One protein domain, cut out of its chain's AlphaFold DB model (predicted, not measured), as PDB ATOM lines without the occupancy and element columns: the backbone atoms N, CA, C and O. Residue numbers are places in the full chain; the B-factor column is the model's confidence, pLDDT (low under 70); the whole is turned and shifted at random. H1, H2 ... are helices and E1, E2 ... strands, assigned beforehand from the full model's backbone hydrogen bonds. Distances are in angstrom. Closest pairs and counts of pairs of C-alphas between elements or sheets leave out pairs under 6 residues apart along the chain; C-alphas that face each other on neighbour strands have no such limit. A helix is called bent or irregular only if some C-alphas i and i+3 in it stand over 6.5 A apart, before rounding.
ATOM      1  N   GLN A 397     -43.849 -31.365   5.701       92.69
ATOM      2  CA  GLN A 397     -43.132 -31.884   6.866       92.69
ATOM      3  C   GLN A 397     -41.782 -32.517   6.496       92.69
ATOM      4  O   GLN A 397     -40.787 -32.238   7.164       92.69
ATOM      5  N   LEU A 398     -41.740 -33.378   5.472       93.00
ATOM      6  CA  LEU A 398     -40.493 -34.005   5.024       93.00
ATOM      7  C   LEU A 398     -39.523 -32.941   4.501       93.00
ATOM      8  O   LEU A 398     -38.337 -32.978   4.824       93.00
ATOM      9  N   CYS A 399     -40.038 -31.979   3.738       94.69
ATOM     10  CA  CYS A 399     -39.222 -30.947   3.114       94.69
ATOM     11  C   CYS A 399     -38.639 -29.972   4.131       94.69
ATOM     12  O   CYS A 399     -37.457 -29.658   4.050       94.69
ATOM     13  N   CYS A 400     -39.388 -29.612   5.172       95.88
ATOM     14  CA  CYS A 400     -38.839 -28.836   6.276       95.88
ATOM     15  C   CYS A 400     -37.796 -29.600   7.095       95.88
ATOM     16  O   CYS A 400     -36.819 -28.997   7.527       95.88
ATOM     17  N   ILE A 401     -37.939 -30.920   7.285       95.31
ATOM     18  CA  ILE A 401     -36.872 -31.718   7.917       95.31
ATOM     19  C   ILE A 401     -35.612 -31.685   7.047       95.31
ATOM     20  O   ILE A 401     -34.522 -31.438   7.557       95.31
ATOM     21  N   GLN A 402     -35.753 -31.893   5.735       94.88
ATOM     22  CA  GLN A 402     -34.634 -31.802   4.797       94.88
ATOM     23  C   GLN A 402     -33.958 -30.429   4.868       94.88
ATOM     24  O   GLN A 402     -32.741 -30.364   5.035       94.88
ATOM     25  N   ARG A 403     -34.742 -29.348   4.811       95.25
ATOM     26  CA  ARG A 403     -34.240 -27.972   4.860       95.25
ATOM     27  C   ARG A 403     -33.534 -27.659   6.176       95.25
ATOM     28  O   ARG A 403     -32.454 -27.086   6.162       95.25
ATOM     29  N   PHE A 404     -34.087 -28.095   7.308       96.12
ATOM     30  CA  PHE A 404     -33.455 -27.937   8.619       96.12
ATOM     31  C   PHE A 404     -32.073 -28.604   8.672       96.12
ATOM     32  O   PHE A 404     -31.099 -28.012   9.134       96.12
ATOM     33  N   LEU A 405     -31.966 -29.830   8.152       95.38
ATOM     34  CA  LEU A 405     -30.696 -30.550   8.105       95.38
ATOM     35  C   LEU A 405     -29.691 -29.880   7.165       95.38
ATOM     36  O   LEU A 405     -28.513 -29.792   7.503       95.38
ATOM     37  N   GLN A 406     -30.146 -29.376   6.015       94.19
ATOM     38  CA  GLN A 406     -29.310 -28.594   5.102       94.19
ATOM     39  C   GLN A 406     -28.802 -27.303   5.758       94.19
ATOM     40  O   GLN A 406     -27.618 -26.991   5.634       94.19
ATOM     41  N   ALA A 407     -29.660 -26.584   6.488       94.81
ATOM     42  CA  ALA A 407     -29.284 -25.381   7.226       94.81
ATOM     43  C   ALA A 407     -28.195 -25.692   8.260       94.81
ATOM     44  O   ALA A 407     -27.135 -25.064   8.261       94.81
ATOM     45  N   LYS A 408     -28.391 -26.743   9.067       94.62
ATOM     46  CA  LYS A 408     -27.385 -27.177  10.039       94.62
ATOM     47  C   LYS A 408     -26.073 -27.598   9.377       94.62
ATOM     48  O   LYS A 408     -25.014 -27.197   9.846       94.62
ATOM     49  N   LEU A 409     -26.118 -28.377   8.293       93.31
ATOM     50  CA  LEU A 409     -24.918 -28.812   7.570       93.31
ATOM     51  C   LEU A 409     -24.146 -27.629   6.967       93.31
ATOM     52  O   LEU A 409     -22.911 -27.617   6.986       93.31
ATOM     53  N   THR A 410     -24.868 -26.627   6.464       92.25
ATOM     54  CA  THR A 410     -24.284 -25.385   5.942       92.25
ATOM     55  C   THR A 410     -23.509 -24.669   7.045       92.25
ATOM     56  O   THR A 410     -22.328 -24.382   6.872       92.25
ATOM     57  N   CYS A 411     -24.114 -24.499   8.224       92.75
ATOM     58  CA  CYS A 411     -23.454 -23.880   9.375       92.75
ATOM     59  C   CYS A 411     -22.319 -24.743   9.953       92.75
ATOM     60  O   CYS A 411     -21.277 -24.219  10.327       92.75
ATOM     61  N   CYS A 412     -22.443 -26.075   9.958       91.31
ATOM     62  CA  CYS A 412     -21.357 -26.989  10.342       91.31
ATOM     63  C   CYS A 412     -20.080 -26.801   9.503       91.31
ATOM     64  O   CYS A 412     -18.988 -27.162   9.959       91.31
ATOM     65  N   SER A 413     -20.232 -26.305   8.273       89.94
ATOM     66  CA  SER A 413     -19.157 -26.120   7.297       89.94
ATOM     67  C   SER A 413     -18.676 -24.667   7.200       89.94
ATOM     68  O   SER A 413     -17.756 -24.400   6.431       89.94
ATOM     69  N   ASP A 414     -19.270 -23.737   7.957       90.31
ATOM     70  CA  ASP A 414     -18.883 -22.325   7.944       90.31
ATOM     71  C   ASP A 414     -17.665 -22.082   8.849       90.31
ATOM     72  O   ASP A 414     -17.754 -22.081  10.081       90.31
ATOM     73  N   GLU A 415     -16.515 -21.842   8.220       89.12
ATOM     74  CA  GLU A 415     -15.248 -21.541   8.895       89.12
ATOM     75  C   GLU A 415     -15.339 -20.298   9.786       89.12
ATOM     76  O   GLU A 415     -14.660 -20.220  10.808       89.12
ATOM     77  N   ARG A 416     -16.221 -19.343   9.463       87.50
ATOM     78  CA  ARG A 416     -16.395 -18.118  10.257       87.50
ATOM     79  C   ARG A 416     -16.896 -18.422  11.664       87.50
ATOM     80  O   ARG A 416     -16.644 -17.643  12.581       87.50
ATOM     81  N   LEU A 417     -17.575 -19.555  11.852       85.44
ATOM     82  CA  LEU A 417     -18.061 -20.001  13.155       85.44
ATOM     83  C   LEU A 417     -16.954 -20.618  14.020       85.44
ATOM     84  O   LEU A 417     -17.145 -20.738  15.230       85.44
ATOM     85  N   ALA A 418     -15.787 -20.950  13.457       80.25
ATOM     86  CA  ALA A 418     -14.642 -21.475  14.205       80.25
ATOM     87  C   ALA A 418     -14.089 -20.473  15.230       80.25
ATOM     88  O   ALA A 418     -13.675 -20.859  16.320       80.25
ATOM     89  N   GLU A 419     -14.109 -19.185  14.884       76.81
ATOM     90  CA  GLU A 419     -13.526 -18.100  15.681       76.81
ATOM     91  C   GLU A 419     -14.559 -17.394  16.573       76.81
ATOM     92  O   GLU A 419     -14.233 -16.460  17.313       76.81
ATOM     93  N   THR A 420     -15.825 -17.820  16.518       76.00
ATOM     94  CA  THR A 420     -16.888 -17.163  17.279       76.00
ATOM     95  C   THR A 420     -16.747 -17.421  18.774       76.00
ATOM     96  O   THR A 420     -16.605 -18.554  19.244       76.00
ATOM     97  N   LYS A 421     -16.817 -16.333  19.549       79.00
ATOM     98  CA  LYS A 421     -16.921 -16.394  21.009       79.00
ATOM     99  C   LYS A 421     -18.262 -17.016  21.411       79.00
ATOM    100  O   LYS A 421     -19.172 -17.159  20.599       79.00
ATOM    101  N   THR A 422     -18.377 -17.344  22.696       83.31
ATOM    102  CA  THR A 422     -19.630 -17.764  23.332       83.31
ATOM    103  C   THR A 422     -20.804 -16.863  22.918       83.31
ATOM    104  O   THR A 422     -20.716 -15.648  23.097       83.31
ATOM    105  N   GLY A 423     -21.884 -17.438  22.382       88.50
ATOM    106  CA  GLY A 423     -22.999 -16.678  21.803       88.50
ATOM    107  C   GLY A 423     -24.041 -17.555  21.101       88.50
ATOM    108  O   GLY A 423     -24.097 -18.755  21.341       88.50
ATOM    109  N   ASP A 424     -24.871 -16.956  20.248       91.50
ATOM    110  CA  ASP A 424     -25.944 -17.611  19.478       91.50
ATOM    111  C   ASP A 424     -25.628 -17.723  17.973       91.50
ATOM    112  O   ASP A 424     -26.491 -18.109  17.190       91.50
ATOM    113  N   HIS A 425     -24.398 -17.399  17.552       92.25
ATOM    114  CA  HIS A 425     -24.007 -17.292  16.141       92.25
ATOM    115  C   HIS A 425     -24.322 -18.547  15.319       92.25
ATOM    116  O   HIS A 425     -24.833 -18.434  14.206       92.25
ATOM    117  N   PHE A 426     -24.056 -19.738  15.865       93.25
ATOM    118  CA  PHE A 426     -24.357 -20.989  15.167       93.25
ATOM    119  C   PHE A 426     -25.870 -21.195  15.011       93.25
ATOM    120  O   PHE A 426     -26.355 -21.496  13.920       93.25
ATOM    121  N   SER A 427     -26.628 -20.996  16.093       94.00
ATOM    122  CA  SER A 427     -28.086 -21.158  16.086       94.00
ATOM    123  C   SER A 427     -28.764 -20.118  15.185       94.00
ATOM    124  O   SER A 427     -29.713 -20.442  14.477       94.00
ATOM    125  N   ARG A 428     -28.229 -18.892  15.127       94.50
ATOM    126  CA  ARG A 428     -28.693 -17.846  14.210       94.50
ATOM    127  C   ARG A 428     -28.395 -18.182  12.750       94.50
ATOM    128  O   ARG A 428     -29.301 -18.093  11.935       94.50
ATOM    129  N   CYS A 429     -27.192 -18.672  12.437       94.62
ATOM    130  CA  CYS A 429     -26.882 -19.189  11.097       94.62
ATOM    131  C   CYS A 429     -27.899 -20.257  10.666       94.62
ATOM    132  O   CYS A 429     -28.415 -20.221   9.549       94.62
ATOM    133  N   CYS A 430     -28.218 -21.194  11.563       95.50
ATOM    134  CA  CYS A 430     -29.224 -22.211  11.298       95.50
ATOM    135  C   CYS A 430     -30.602 -21.604  11.018       95.50
ATOM    136  O   CYS A 430     -31.254 -22.018  10.065       95.50
ATOM    137  N   PHE A 431     -31.041 -20.652  11.845       96.25
ATOM    138  CA  PHE A 431     -32.320 -19.971  11.668       96.25
ATOM    139  C   PHE A 431     -32.395 -19.279  10.309       96.25
ATOM    140  O   PHE A 431     -33.331 -19.545   9.562       96.25
ATOM    141  N   ASP A 432     -31.384 -18.484   9.959       95.44
ATOM    142  CA  ASP A 432     -31.344 -17.716   8.711       95.44
ATOM    143  C   ASP A 432     -31.395 -18.630   7.474       95.44
ATOM    144  O   ASP A 432     -32.014 -18.297   6.468       95.44
ATOM    145  N   ASN A 433     -30.781 -19.818   7.551       95.12
ATOM    146  CA  ASN A 433     -30.798 -20.791   6.455       95.12
ATOM    147  C   ASN A 433     -32.050 -21.688   6.447       95.12
ATOM    148  O   ASN A 433     -32.373 -22.280   5.412       95.12
ATOM    149  N   PHE A 434     -32.734 -21.842   7.582       96.12
ATOM    150  CA  PHE A 434     -33.918 -22.692   7.715       96.12
ATOM    151  C   PHE A 434     -35.223 -21.929   7.463       96.12
ATOM    152  O   PHE A 434     -36.081 -22.420   6.735       96.12
ATOM    153  N   VAL A 435     -35.370 -20.748   8.062       95.31
ATOM    154  CA  VAL A 435     -36.562 -19.891   7.990       95.31
ATOM    155  C   VAL A 435     -36.415 -18.937   6.804       95.31
ATOM    156  O   VAL A 435     -36.285 -17.724   6.949       95.31
ATOM    157  N   ASP A 436     -36.406 -19.522   5.610       90.62
ATOM    158  CA  ASP A 436     -36.233 -18.818   4.340       90.62
ATOM    159  C   ASP A 436     -37.598 -18.430   3.747       90.62
ATOM    160  O   ASP A 436     -38.515 -19.249   3.675       90.62
ATOM    161  N   SER A 437     -37.754 -17.174   3.321       82.94
ATOM    162  CA  SER A 437     -38.976 -16.701   2.658       82.94
ATOM    163  C   SER A 437     -39.142 -17.218   1.232       82.94
ATOM    164  O   SER A 437     -40.251 -17.172   0.706       82.94
ATOM    165  N   GLU A 438     -38.068 -17.680   0.593       88.44
ATOM    166  CA  GLU A 438     -38.092 -18.114  -0.807       88.44
ATOM    167  C   GLU A 438     -38.373 -19.619  -0.969       88.44
ATOM    168  O   GLU A 438     -38.614 -20.096  -2.083       88.44
ATOM    169  N   ASP A 439     -38.379 -20.389   0.126       90.50
ATOM    170  CA  ASP A 439     -38.582 -21.837   0.071       90.50
ATOM    171  C   ASP A 439     -40.071 -22.202  -0.059       90.50
ATOM    172  O   ASP A 439     -40.844 -22.235   0.899       90.50
ATOM    173  N   VAL A 440     -40.476 -22.534  -1.287       92.69
ATOM    174  CA  VAL A 440     -41.847 -22.959  -1.617       92.69
ATOM    175  C   VAL A 440     -42.228 -24.282  -0.931       92.69
ATOM    176  O   VAL A 440     -43.405 -24.531  -0.671       92.69
ATOM    177  N   CYS A 441     -41.257 -25.154  -0.646       93.94
ATOM    178  CA  CYS A 441     -41.502 -26.490  -0.102       93.94
ATOM    179  C   CYS A 441     -41.471 -26.533   1.428       93.94
ATOM    180  O   CYS A 441     -42.073 -27.428   2.030       93.94
ATOM    181  N   CYS A 442     -40.804 -25.565   2.053       95.94
ATOM    182  CA  CYS A 442     -40.868 -25.298   3.479       95.94
ATOM    183  C   CYS A 442     -41.224 -23.823   3.728       95.94
ATOM    184  O   CYS A 442     -40.331 -23.026   4.014       95.94
ATOM    185  N   PRO A 443     -42.517 -23.455   3.646       95.00
ATOM    186  CA  PRO A 443     -42.944 -22.068   3.791       95.00
ATOM    187  C   PRO A 443     -42.504 -21.459   5.123       95.00
ATOM    188  O   PRO A 443     -42.547 -22.127   6.165       95.00
ATOM    189  N   ARG A 444     -42.140 -20.174   5.093       94.81
ATOM    190  CA  ARG A 444     -41.603 -19.432   6.240       94.81
ATOM    191  C   ARG A 444     -42.477 -19.527   7.486       94.81
ATOM    192  O   ARG A 444     -41.943 -19.671   8.582       94.81
ATOM    193  N   GLU A 445     -43.797 -19.449   7.345       92.62
ATOM    194  CA  GLU A 445     -44.744 -19.506   8.466       92.62
ATOM    195  C   GLU A 445     -44.655 -20.852   9.189       92.62
ATOM    196  O   GLU A 445     -44.620 -20.911  10.417       92.62
ATOM    197  N   TYR A 446     -44.552 -21.939   8.422       93.94
ATOM    198  CA  TYR A 446     -44.382 -23.269   8.988       93.94
ATOM    199  C   TYR A 446     -42.977 -23.424   9.580       93.94
ATOM    200  O   TYR A 446     -42.832 -23.904  10.702       93.94
ATOM    201  N   ALA A 447     -41.936 -22.997   8.861       95.31
ATOM    202  CA  ALA A 447     -40.551 -23.084   9.320       95.31
ATOM    203  C   ALA A 447     -40.326 -22.328  10.641       95.31
ATOM    204  O   ALA A 447     -39.750 -22.887  11.576       95.31
ATOM    205  N   SER A 448     -40.832 -21.097  10.760       94.19
ATOM    206  CA  SER A 448     -40.694 -20.276  11.967       94.19
ATOM    207  C   SER A 448     -41.426 -20.885  13.168       94.19
ATOM    208  O   SER A 448     -40.872 -20.942  14.269       94.19
ATOM    209  N   GLU A 449     -42.629 -21.434  12.966       93.31
ATOM    210  CA  GLU A 449     -43.351 -22.164  14.009       93.31
ATOM    211  C   GLU A 449     -42.568 -23.407  14.455       93.31
ATOM    212  O   GLU A 449     -42.402 -23.659  15.654       93.31
ATOM    213  N   GLN A 450     -42.041 -24.178  13.500       92.75
ATOM    214  CA  GLN A 450     -41.259 -25.368  13.812       92.75
ATOM    215  C   GLN A 450     -39.960 -25.029  14.541       92.75
ATOM    216  O   GLN A 450     -39.599 -25.758  15.467       92.75
ATOM    217  N   TRP A 451     -39.284 -23.935  14.177       95.06
ATOM    218  CA  TRP A 451     -38.035 -23.501  14.806       95.06
ATOM    219  C   TRP A 451     -38.170 -23.408  16.327       95.06
ATOM    220  O   TRP A 451     -37.337 -23.941  17.059       95.06
ATOM    221  N   ARG A 452     -39.289 -22.866  16.823       92.06
ATOM    222  CA  ARG A 452     -39.575 -22.780  18.266       92.06
ATOM    223  C   ARG A 452     -39.490 -24.129  18.982       92.06
ATOM    224  O   ARG A 452     -39.129 -24.164  20.151       92.06
ATOM    225  N   SER A 453     -39.762 -25.230  18.282       90.94
ATOM    226  CA  SER A 453     -39.728 -26.589  18.836       90.94
ATOM    227  C   SER A 453     -38.416 -27.340  18.593       90.94
ATOM    228  O   SER A 453     -38.187 -28.355  19.244       90.94
ATOM    229  N   VAL A 454     -37.586 -26.908  17.635       93.00
ATOM    230  CA  VAL A 454     -36.395 -27.670  17.203       93.00
ATOM    231  C   VAL A 454     -35.084 -26.894  17.259       93.00
ATOM    232  O   VAL A 454     -34.044 -27.452  16.932       93.00
ATOM    233  N   HIS A 455     -35.100 -25.628  17.661       93.12
ATOM    234  CA  HIS A 455     -33.917 -24.765  17.685       93.12
ATOM    235  C   HIS A 455     -32.740 -25.365  18.487       93.12
ATOM    236  O   HIS A 455     -31.590 -25.197  18.090       93.12
ATOM    237  N   GLU A 456     -33.010 -26.137  19.550       92.69
ATOM    238  CA  GLU A 456     -31.980 -26.826  20.353       92.69
ATOM    239  C   GLU A 456     -31.238 -27.913  19.563       92.69
ATOM    240  O   GLU A 456     -30.078 -28.212  19.843       92.69
ATOM    241  N   LEU A 457     -31.876 -28.479  18.532       92.81
ATOM    242  CA  LEU A 457     -31.237 -29.432  17.624       92.81
ATOM    243  C   LEU A 457     -30.212 -28.761  16.710       92.81
ATOM    244  O   LEU A 457     -29.347 -29.450  16.162       92.81
ATOM    245  N   CYS A 458     -30.280 -27.440  16.542       93.00
ATOM    246  CA  CYS A 458     -29.346 -26.674  15.723       93.00
ATOM    247  C   CYS A 458     -28.236 -26.046  16.564       93.00
ATOM    248  O   CYS A 458     -27.991 -24.841  16.535       93.00
ATOM    249  N   LEU A 459     -27.549 -26.909  17.306       92.44
ATOM    250  CA  LEU A 459     -26.297 -26.616  17.986       92.44
ATOM    251  C   LEU A 459     -25.193 -27.522  17.416       92.44
ATOM    252  O   LEU A 459     -25.484 -28.648  16.995       92.44
ATOM    253  N   PRO A 460     -23.931 -27.064  17.401       89.62
ATOM    254  CA  PRO A 460     -22.851 -27.771  16.714       89.62
ATOM    255  C   PRO A 460     -22.507 -29.117  17.362       89.62
ATOM    256  O   PRO A 460     -22.112 -30.046  16.668       89.62
ATOM    257  N   ASN A 461     -22.710 -29.232  18.677       88.06
ATOM    258  CA  ASN A 461     -22.395 -30.429  19.466       88.06
ATOM    259  C   ASN A 461     -23.607 -31.340  19.714       88.06
ATOM    260  O   ASN A 461     -23.507 -32.300  20.472       88.06
ATOM    261  N   VAL A 462     -24.768 -31.017  19.143       90.31
ATOM    262  CA  VAL A 462     -25.975 -31.832  19.308       90.31
ATOM    263  C   VAL A 462     -26.069 -32.798  18.139       90.31
ATOM    264  O   VAL A 462     -26.215 -32.377  16.994       90.31
ATOM    265  N   GLU A 463     -26.010 -34.094  18.413       87.69
ATOM    266  CA  GLU A 463     -26.264 -35.126  17.410       87.69
ATOM    267  C   GLU A 463     -27.770 -35.372  17.276       87.69
ATOM    268  O   GLU A 463     -28.499 -35.418  18.265       87.69
ATOM    269  N   MET A 464     -28.253 -35.529  16.045       89.19
ATOM    270  CA  MET A 464     -29.656 -35.850  15.769       89.19
ATOM    271  C   MET A 464     -29.731 -37.313  15.369       89.19
ATOM    272  O   MET A 464     -29.128 -37.658  14.361       89.19
ATOM    273  N   ASP A 465     -30.463 -38.157  16.100       90.00
ATOM    274  CA  ASP A 465     -30.716 -39.541  15.680       90.00
ATOM    275  C   ASP A 465     -32.091 -39.654  15.027       90.00
ATOM    276  O   ASP A 465     -33.109 -39.633  15.709       90.00
ATOM    277  N   LEU A 466     -32.126 -39.779  13.700       91.12
ATOM    278  CA  LEU A 466     -33.381 -39.881  12.955       91.12
ATOM    279  C   LEU A 466     -33.804 -41.324  12.666       91.12
ATOM    280  O   LEU A 466     -34.791 -41.518  11.968       91.12
ATOM    281  N   ASN A 467     -33.118 -42.343  13.190       91.62
ATOM    282  CA  ASN A 467     -33.422 -43.744  12.876       91.62
ATOM    283  C   ASN A 467     -34.889 -44.133  13.136       91.62
ATOM    284  O   ASN A 467     -35.473 -44.900  12.377       91.62
ATOM    285  N   GLU A 468     -35.495 -43.616  14.204       89.38
ATOM    286  CA  GLU A 468     -36.875 -43.952  14.583       89.38
ATOM    287  C   GLU A 468     -37.923 -43.040  13.924       89.38
ATOM    288  O   GLU A 468     -39.132 -43.240  14.070       89.38
ATOM    289  N   VAL A 469     -37.472 -42.034  13.173       88.25
ATOM    290  CA  VAL A 469     -38.336 -41.039  12.547       88.25
ATOM    291  C   VAL A 469     -38.935 -41.612  11.269       88.25
ATOM    292  O   VAL A 469     -38.236 -41.978  10.324       88.25
ATOM    293  N   LYS A 470     -40.268 -41.625  11.221       89.31
ATOM    294  CA  LYS A 470     -41.049 -41.957  10.028       89.31
ATOM    295  C   LYS A 470     -41.995 -40.816   9.707       89.31
ATOM    296  O   LYS A 470     -42.716 -40.335  10.582       89.31
ATOM    297  N   VAL A 471     -41.973 -40.358   8.460       87.00
ATOM    298  CA  VAL A 471     -42.780 -39.218   8.011       87.00
ATOM    299  C   VAL A 471     -43.747 -39.687   6.935       87.00
ATOM    300  O   VAL A 471     -43.294 -40.205   5.918       87.00
ATOM    301  N   PRO A 472     -45.066 -39.523   7.111       84.00
ATOM    302  CA  PRO A 472     -46.019 -39.884   6.073       84.00
ATOM    303  C   PRO A 472     -45.790 -39.015   4.831       84.00
ATOM    304  O   PRO A 472     -45.715 -37.793   4.931       84.00
ATOM    305  N   VAL A 473     -45.693 -39.649   3.665       80.31
ATOM    306  CA  VAL A 473     -45.541 -38.988   2.364       80.31
ATOM    307  C   VAL A 473     -46.529 -39.585   1.370       80.31
ATOM    308  O   VAL A 473     -46.552 -40.805   1.207       80.31
ATOM    309  N   PRO A 474     -47.359 -38.791   0.682       68.19
ATOM    310  CA  PRO A 474     -48.136 -39.308  -0.431       68.19
ATOM    311  C   PRO A 474     -47.245 -39.445  -1.666       68.19
ATOM    312  O   PRO A 474     -46.519 -38.523  -2.032       68.19
ATOM    313  N   LEU A 475     -47.309 -40.599  -2.329       59.88
ATOM    314  CA  LEU A 475     -46.682 -40.778  -3.635       59.88
ATOM    315  C   LEU A 475     -47.491 -40.000  -4.684       59.88
ATOM    316  O   LEU A 475     -48.573 -40.434  -5.083       59.88
ATOM    317  N   MET A 476     -46.973 -38.862  -5.146       52.59
ATOM    318  CA  MET A 476     -47.491 -38.205  -6.349       52.59
ATOM    319  C   MET A 476     -47.011 -38.992  -7.574       52.59
ATOM    320  O   MET A 476     -45.813 -39.105  -7.808       52.59
ATOM    321  N   GLY A 477     -47.939 -39.575  -8.338       47.31
ATOM    322  CA  GLY A 477     -47.628 -40.242  -9.615       47.31
ATOM    323  C   GLY A 477     -48.208 -41.644  -9.793       47.31
ATOM    324  O   GLY A 477     -48.287 -42.132 -10.915       47.31
ATOM    325  N   THR A 478     -48.714 -42.272  -8.734       42.66
ATOM    326  CA  THR A 478     -49.561 -43.461  -8.871       42.66
ATOM    327  C   THR A 478     -50.925 -43.165  -8.284       42.66
ATOM    328  O   THR A 478     -51.130 -43.285  -7.080       42.66
ATOM    329  N   SER A 479     -51.893 -42.887  -9.160       35.31
ATOM    330  CA  SER A 479     -53.324 -43.112  -8.910       35.31
ATOM    331  C   SER A 479     -53.621 -44.618  -8.748       35.31
ATOM    332  O   SER A 479     -54.588 -45.156  -9.284       35.31
ATOM    333  N   LEU A 480     -52.772 -45.338  -8.020       36.06
ATOM    334  CA  LEU A 480     -53.159 -46.574  -7.387       36.06
ATOM    335  C   LEU A 480     -53.720 -46.140  -6.053       36.06
ATOM    336  O   LEU A 480     -52.993 -45.901  -5.093       36.06
ATOM    337  N   ILE A 481     -55.040 -45.984  -6.067       38.19
ATOM    338  CA  ILE A 481     -55.929 -46.287  -4.954       38.19
ATOM    339  C   ILE A 481     -55.125 -47.019  -3.879       38.19
ATOM    340  O   ILE A 481     -54.651 -48.136  -4.103       38.19
ATOM    341  N   VAL A 482     -54.945 -46.367  -2.732       42.69
ATOM    342  CA  VAL A 482     -54.459 -46.979  -1.499       42.69
ATOM    343  C   VAL A 482     -55.499 -48.034  -1.099       42.69
ATOM    344  O   VAL A 482     -56.290 -47.850  -0.185       42.69
ATOM    345  N   SER A 483     -55.555 -49.152  -1.825       43.25
ATOM    346  CA  SER A 483     -56.479 -50.261  -1.582       43.25
ATOM    347  C   SER A 483     -56.072 -51.072  -0.348       43.25
ATOM    348  O   SER A 483     -56.715 -52.068  -0.038       43.25
ATOM    349  N   SER A 484     -55.013 -50.665   0.362       46.50
ATOM    350  CA  SER A 484     -54.478 -51.357   1.538       46.50
ATOM    351  C   SER A 484     -54.434 -50.508   2.814       46.50
ATOM    352  O   SER A 484     -53.969 -51.003   3.837       46.50
ATOM    353  N   GLY A 485     -54.882 -49.245   2.799       48.41
ATOM    354  CA  GLY A 485     -54.833 -48.368   3.984       48.41
ATOM    355  C   GLY A 485     -53.422 -48.096   4.536       48.41
ATOM    356  O   GLY A 485     -53.283 -47.511   5.609       48.41
ATOM    357  N   LYS A 486     -52.364 -48.515   3.830       50.25
ATOM    358  CA  LYS A 486     -50.978 -48.354   4.266       50.25
ATOM    359  C   LYS A 486     -50.495 -46.973   3.832       50.25
ATOM    360  O   LYS A 486     -50.208 -46.764   2.656       50.25
ATOM    361  N   LYS A 487     -50.448 -46.027   4.775       61.06
ATOM    362  CA  LYS A 487     -49.786 -44.733   4.568       61.06
ATOM    363  C   LYS A 487     -48.348 -45.011   4.127       61.06
ATOM    364  O   LYS A 487     -47.631 -45.760   4.788       61.06
ATOM    365  N   THR A 488     -47.957 -44.480   2.978       73.69
ATOM    366  CA  THR A 488     -46.562 -44.495   2.545       73.69
ATOM    367  C   THR A 488     -45.778 -43.562   3.459       73.69
ATOM    368  O   THR A 488     -46.192 -42.432   3.702       73.69
ATOM    369  N   GLU A 489     -44.691 -44.062   4.034       85.75
ATOM    370  CA  GLU A 489     -43.864 -43.338   5.000       85.75
ATOM    371  C   GLU A 489     -42.428 -43.271   4.481       85.75
ATOM    372  O   GLU A 489     -41.875 -44.271   4.014       85.75
ATOM    373  N   PHE A 490     -41.828 -42.088   4.574       87.62
ATOM    374  CA  PHE A 490     -40.399 -41.895   4.449       87.62
ATOM    375  C   PHE A 490     -39.736 -42.343   5.752       87.62
ATOM    376  O   PHE A 490     -40.072 -41.851   6.830       87.62
ATOM    377  N   ASP A 491     -38.817 -43.294   5.638       89.44
ATOM    378  CA  ASP A 491     -38.160 -43.954   6.759       89.44
ATOM    379  C   ASP A 491     -36.688 -43.542   6.792       89.44
ATOM    380  O   ASP A 491     -35.902 -43.943   5.928       89.44
ATOM    381  N   PHE A 492     -36.329 -42.723   7.780       90.56
ATOM    382  CA  PHE A 492     -34.984 -42.170   7.914       90.56
ATOM    383  C   PHE A 492     -33.944 -43.227   8.306       90.56
ATOM    384  O   PHE A 492     -32.764 -43.008   8.048       90.56
ATOM    385  N   SER A 493     -34.350 -44.397   8.820       90.50
ATOM    386  CA  SER A 493     -33.427 -45.517   9.082       90.50
ATOM    387  C   SER A 493     -32.781 -46.084   7.814       90.50
ATOM    388  O   SER A 493     -31.755 -46.759   7.879       90.50
ATOM    389  N   LYS A 494     -33.368 -45.815   6.642       89.38
ATOM    390  CA  LYS A 494     -32.892 -46.330   5.349       89.38
ATOM    391  C   LYS A 494     -31.795 -45.476   4.723       89.38
ATOM    392  O   LYS A 494     -31.311 -45.810   3.642       89.38
ATOM    393  N   THR A 495     -31.433 -44.363   5.349       87.56
ATOM    394  CA  THR A 495     -30.398 -43.460   4.855       87.56
ATOM    395  C   THR A 495     -29.585 -42.906   6.013       87.56
ATOM    396  O   THR A 495     -30.094 -42.689   7.102       87.56
TER     397      THR A 495
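AT A GLANCE: This is residues 397 to 495 of the 537 residues of an uncharacterized protein of Meloidogyne hapla (UniProt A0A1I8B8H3). Three helices make a small helical body, with H3 packed on H1 and H4 folding back on H3 as a helical hairpin, while a short ribbon of two strands, E1 and E2, sits near the first residues of H1. The long loop between the strands reaches away from the helices, and its residues 476 to 481 stick out free; the little helix H2 and the turn after it lie at the opposite end of the long axis. The printed part has 99 residues with four named helices followed by two named strands, H1 H2 H3 H4 E1 E2, and the sheet, E1 - E2, is antiparallel. The class is mostly helix, and the whole is loose, with a radius of gyration of the C-alphas of 16.3 A and spans of 57 by 28 by 21 A.

HOW THE PARTS SIT: E1, residues 470 to 472, and E2, residues 489 to 491, form an antiparallel hairpin at 156 degrees; N 471 and O 490 are 2.9 A apart and N 490 and O 471 are 2.7 A apart, both within hydrogen-bond range. H1, residues 397 to 412, comes closest to E1 at the C-alphas of Leu 398 and Val 471, 6.4 A apart. H3, residues 425 to 434, touches H1, the closest C-alphas being those of Ala 407 and Asn 433 at 4.9 A; they run opposite ways at a steep tilt of 37 degrees, only just past shallow. H4, residues 444 to 457, touches H3, with the C-alphas of Phe 434 and Ala 447 closest at 6.8 A; this helical hairpin runs opposite ways at a shallow tilt of 34.6 degrees, only just short of steep. H1 and H4 are close but not clearly touching, with the C-alphas of Cys 400 and Ala 447 closest at 6.7 A. H2, residues 415 to 419, is close to H3 but not clearly touching, with the C-alphas of Leu 417 and Phe 426 closest at 6.7 A; it is apart from H4. In H1 and H3 every O i to N i+4 pair is within hydrogen-bond range; H4 has 6 of 10, and H2 has 0 of 1, with 1 of 2 O i to N i+3 pairs within range.

IN THESE COORDINATES: H1 begins at C-alpha 397, (-43.132, -31.884, 6.866), and measures 22.6 A. H2 is 7.8 A long and H3 14.1 A. H4 measures 18.4 A and ends at C-alpha 457, (-31.237, -29.432, 17.624); it is irregular, with C-alphas 453 and 456 7.9 A apart. E1 measures 6.7 A, and E2 measures 6.0 A and ends at C-alpha 491, (-38.160, -43.954, 6.759).

THE WHOLE: The two C-alphas farthest apart, those of Lys 421 and Ser 483, are 56.8 A apart. The printed part has no cut. The links H4 to E1, 12 residues, and E1 to E2, 16 residues, are long. Mean pLDDT of the printed part is 84.8, and residues 474 to 487 are under 70.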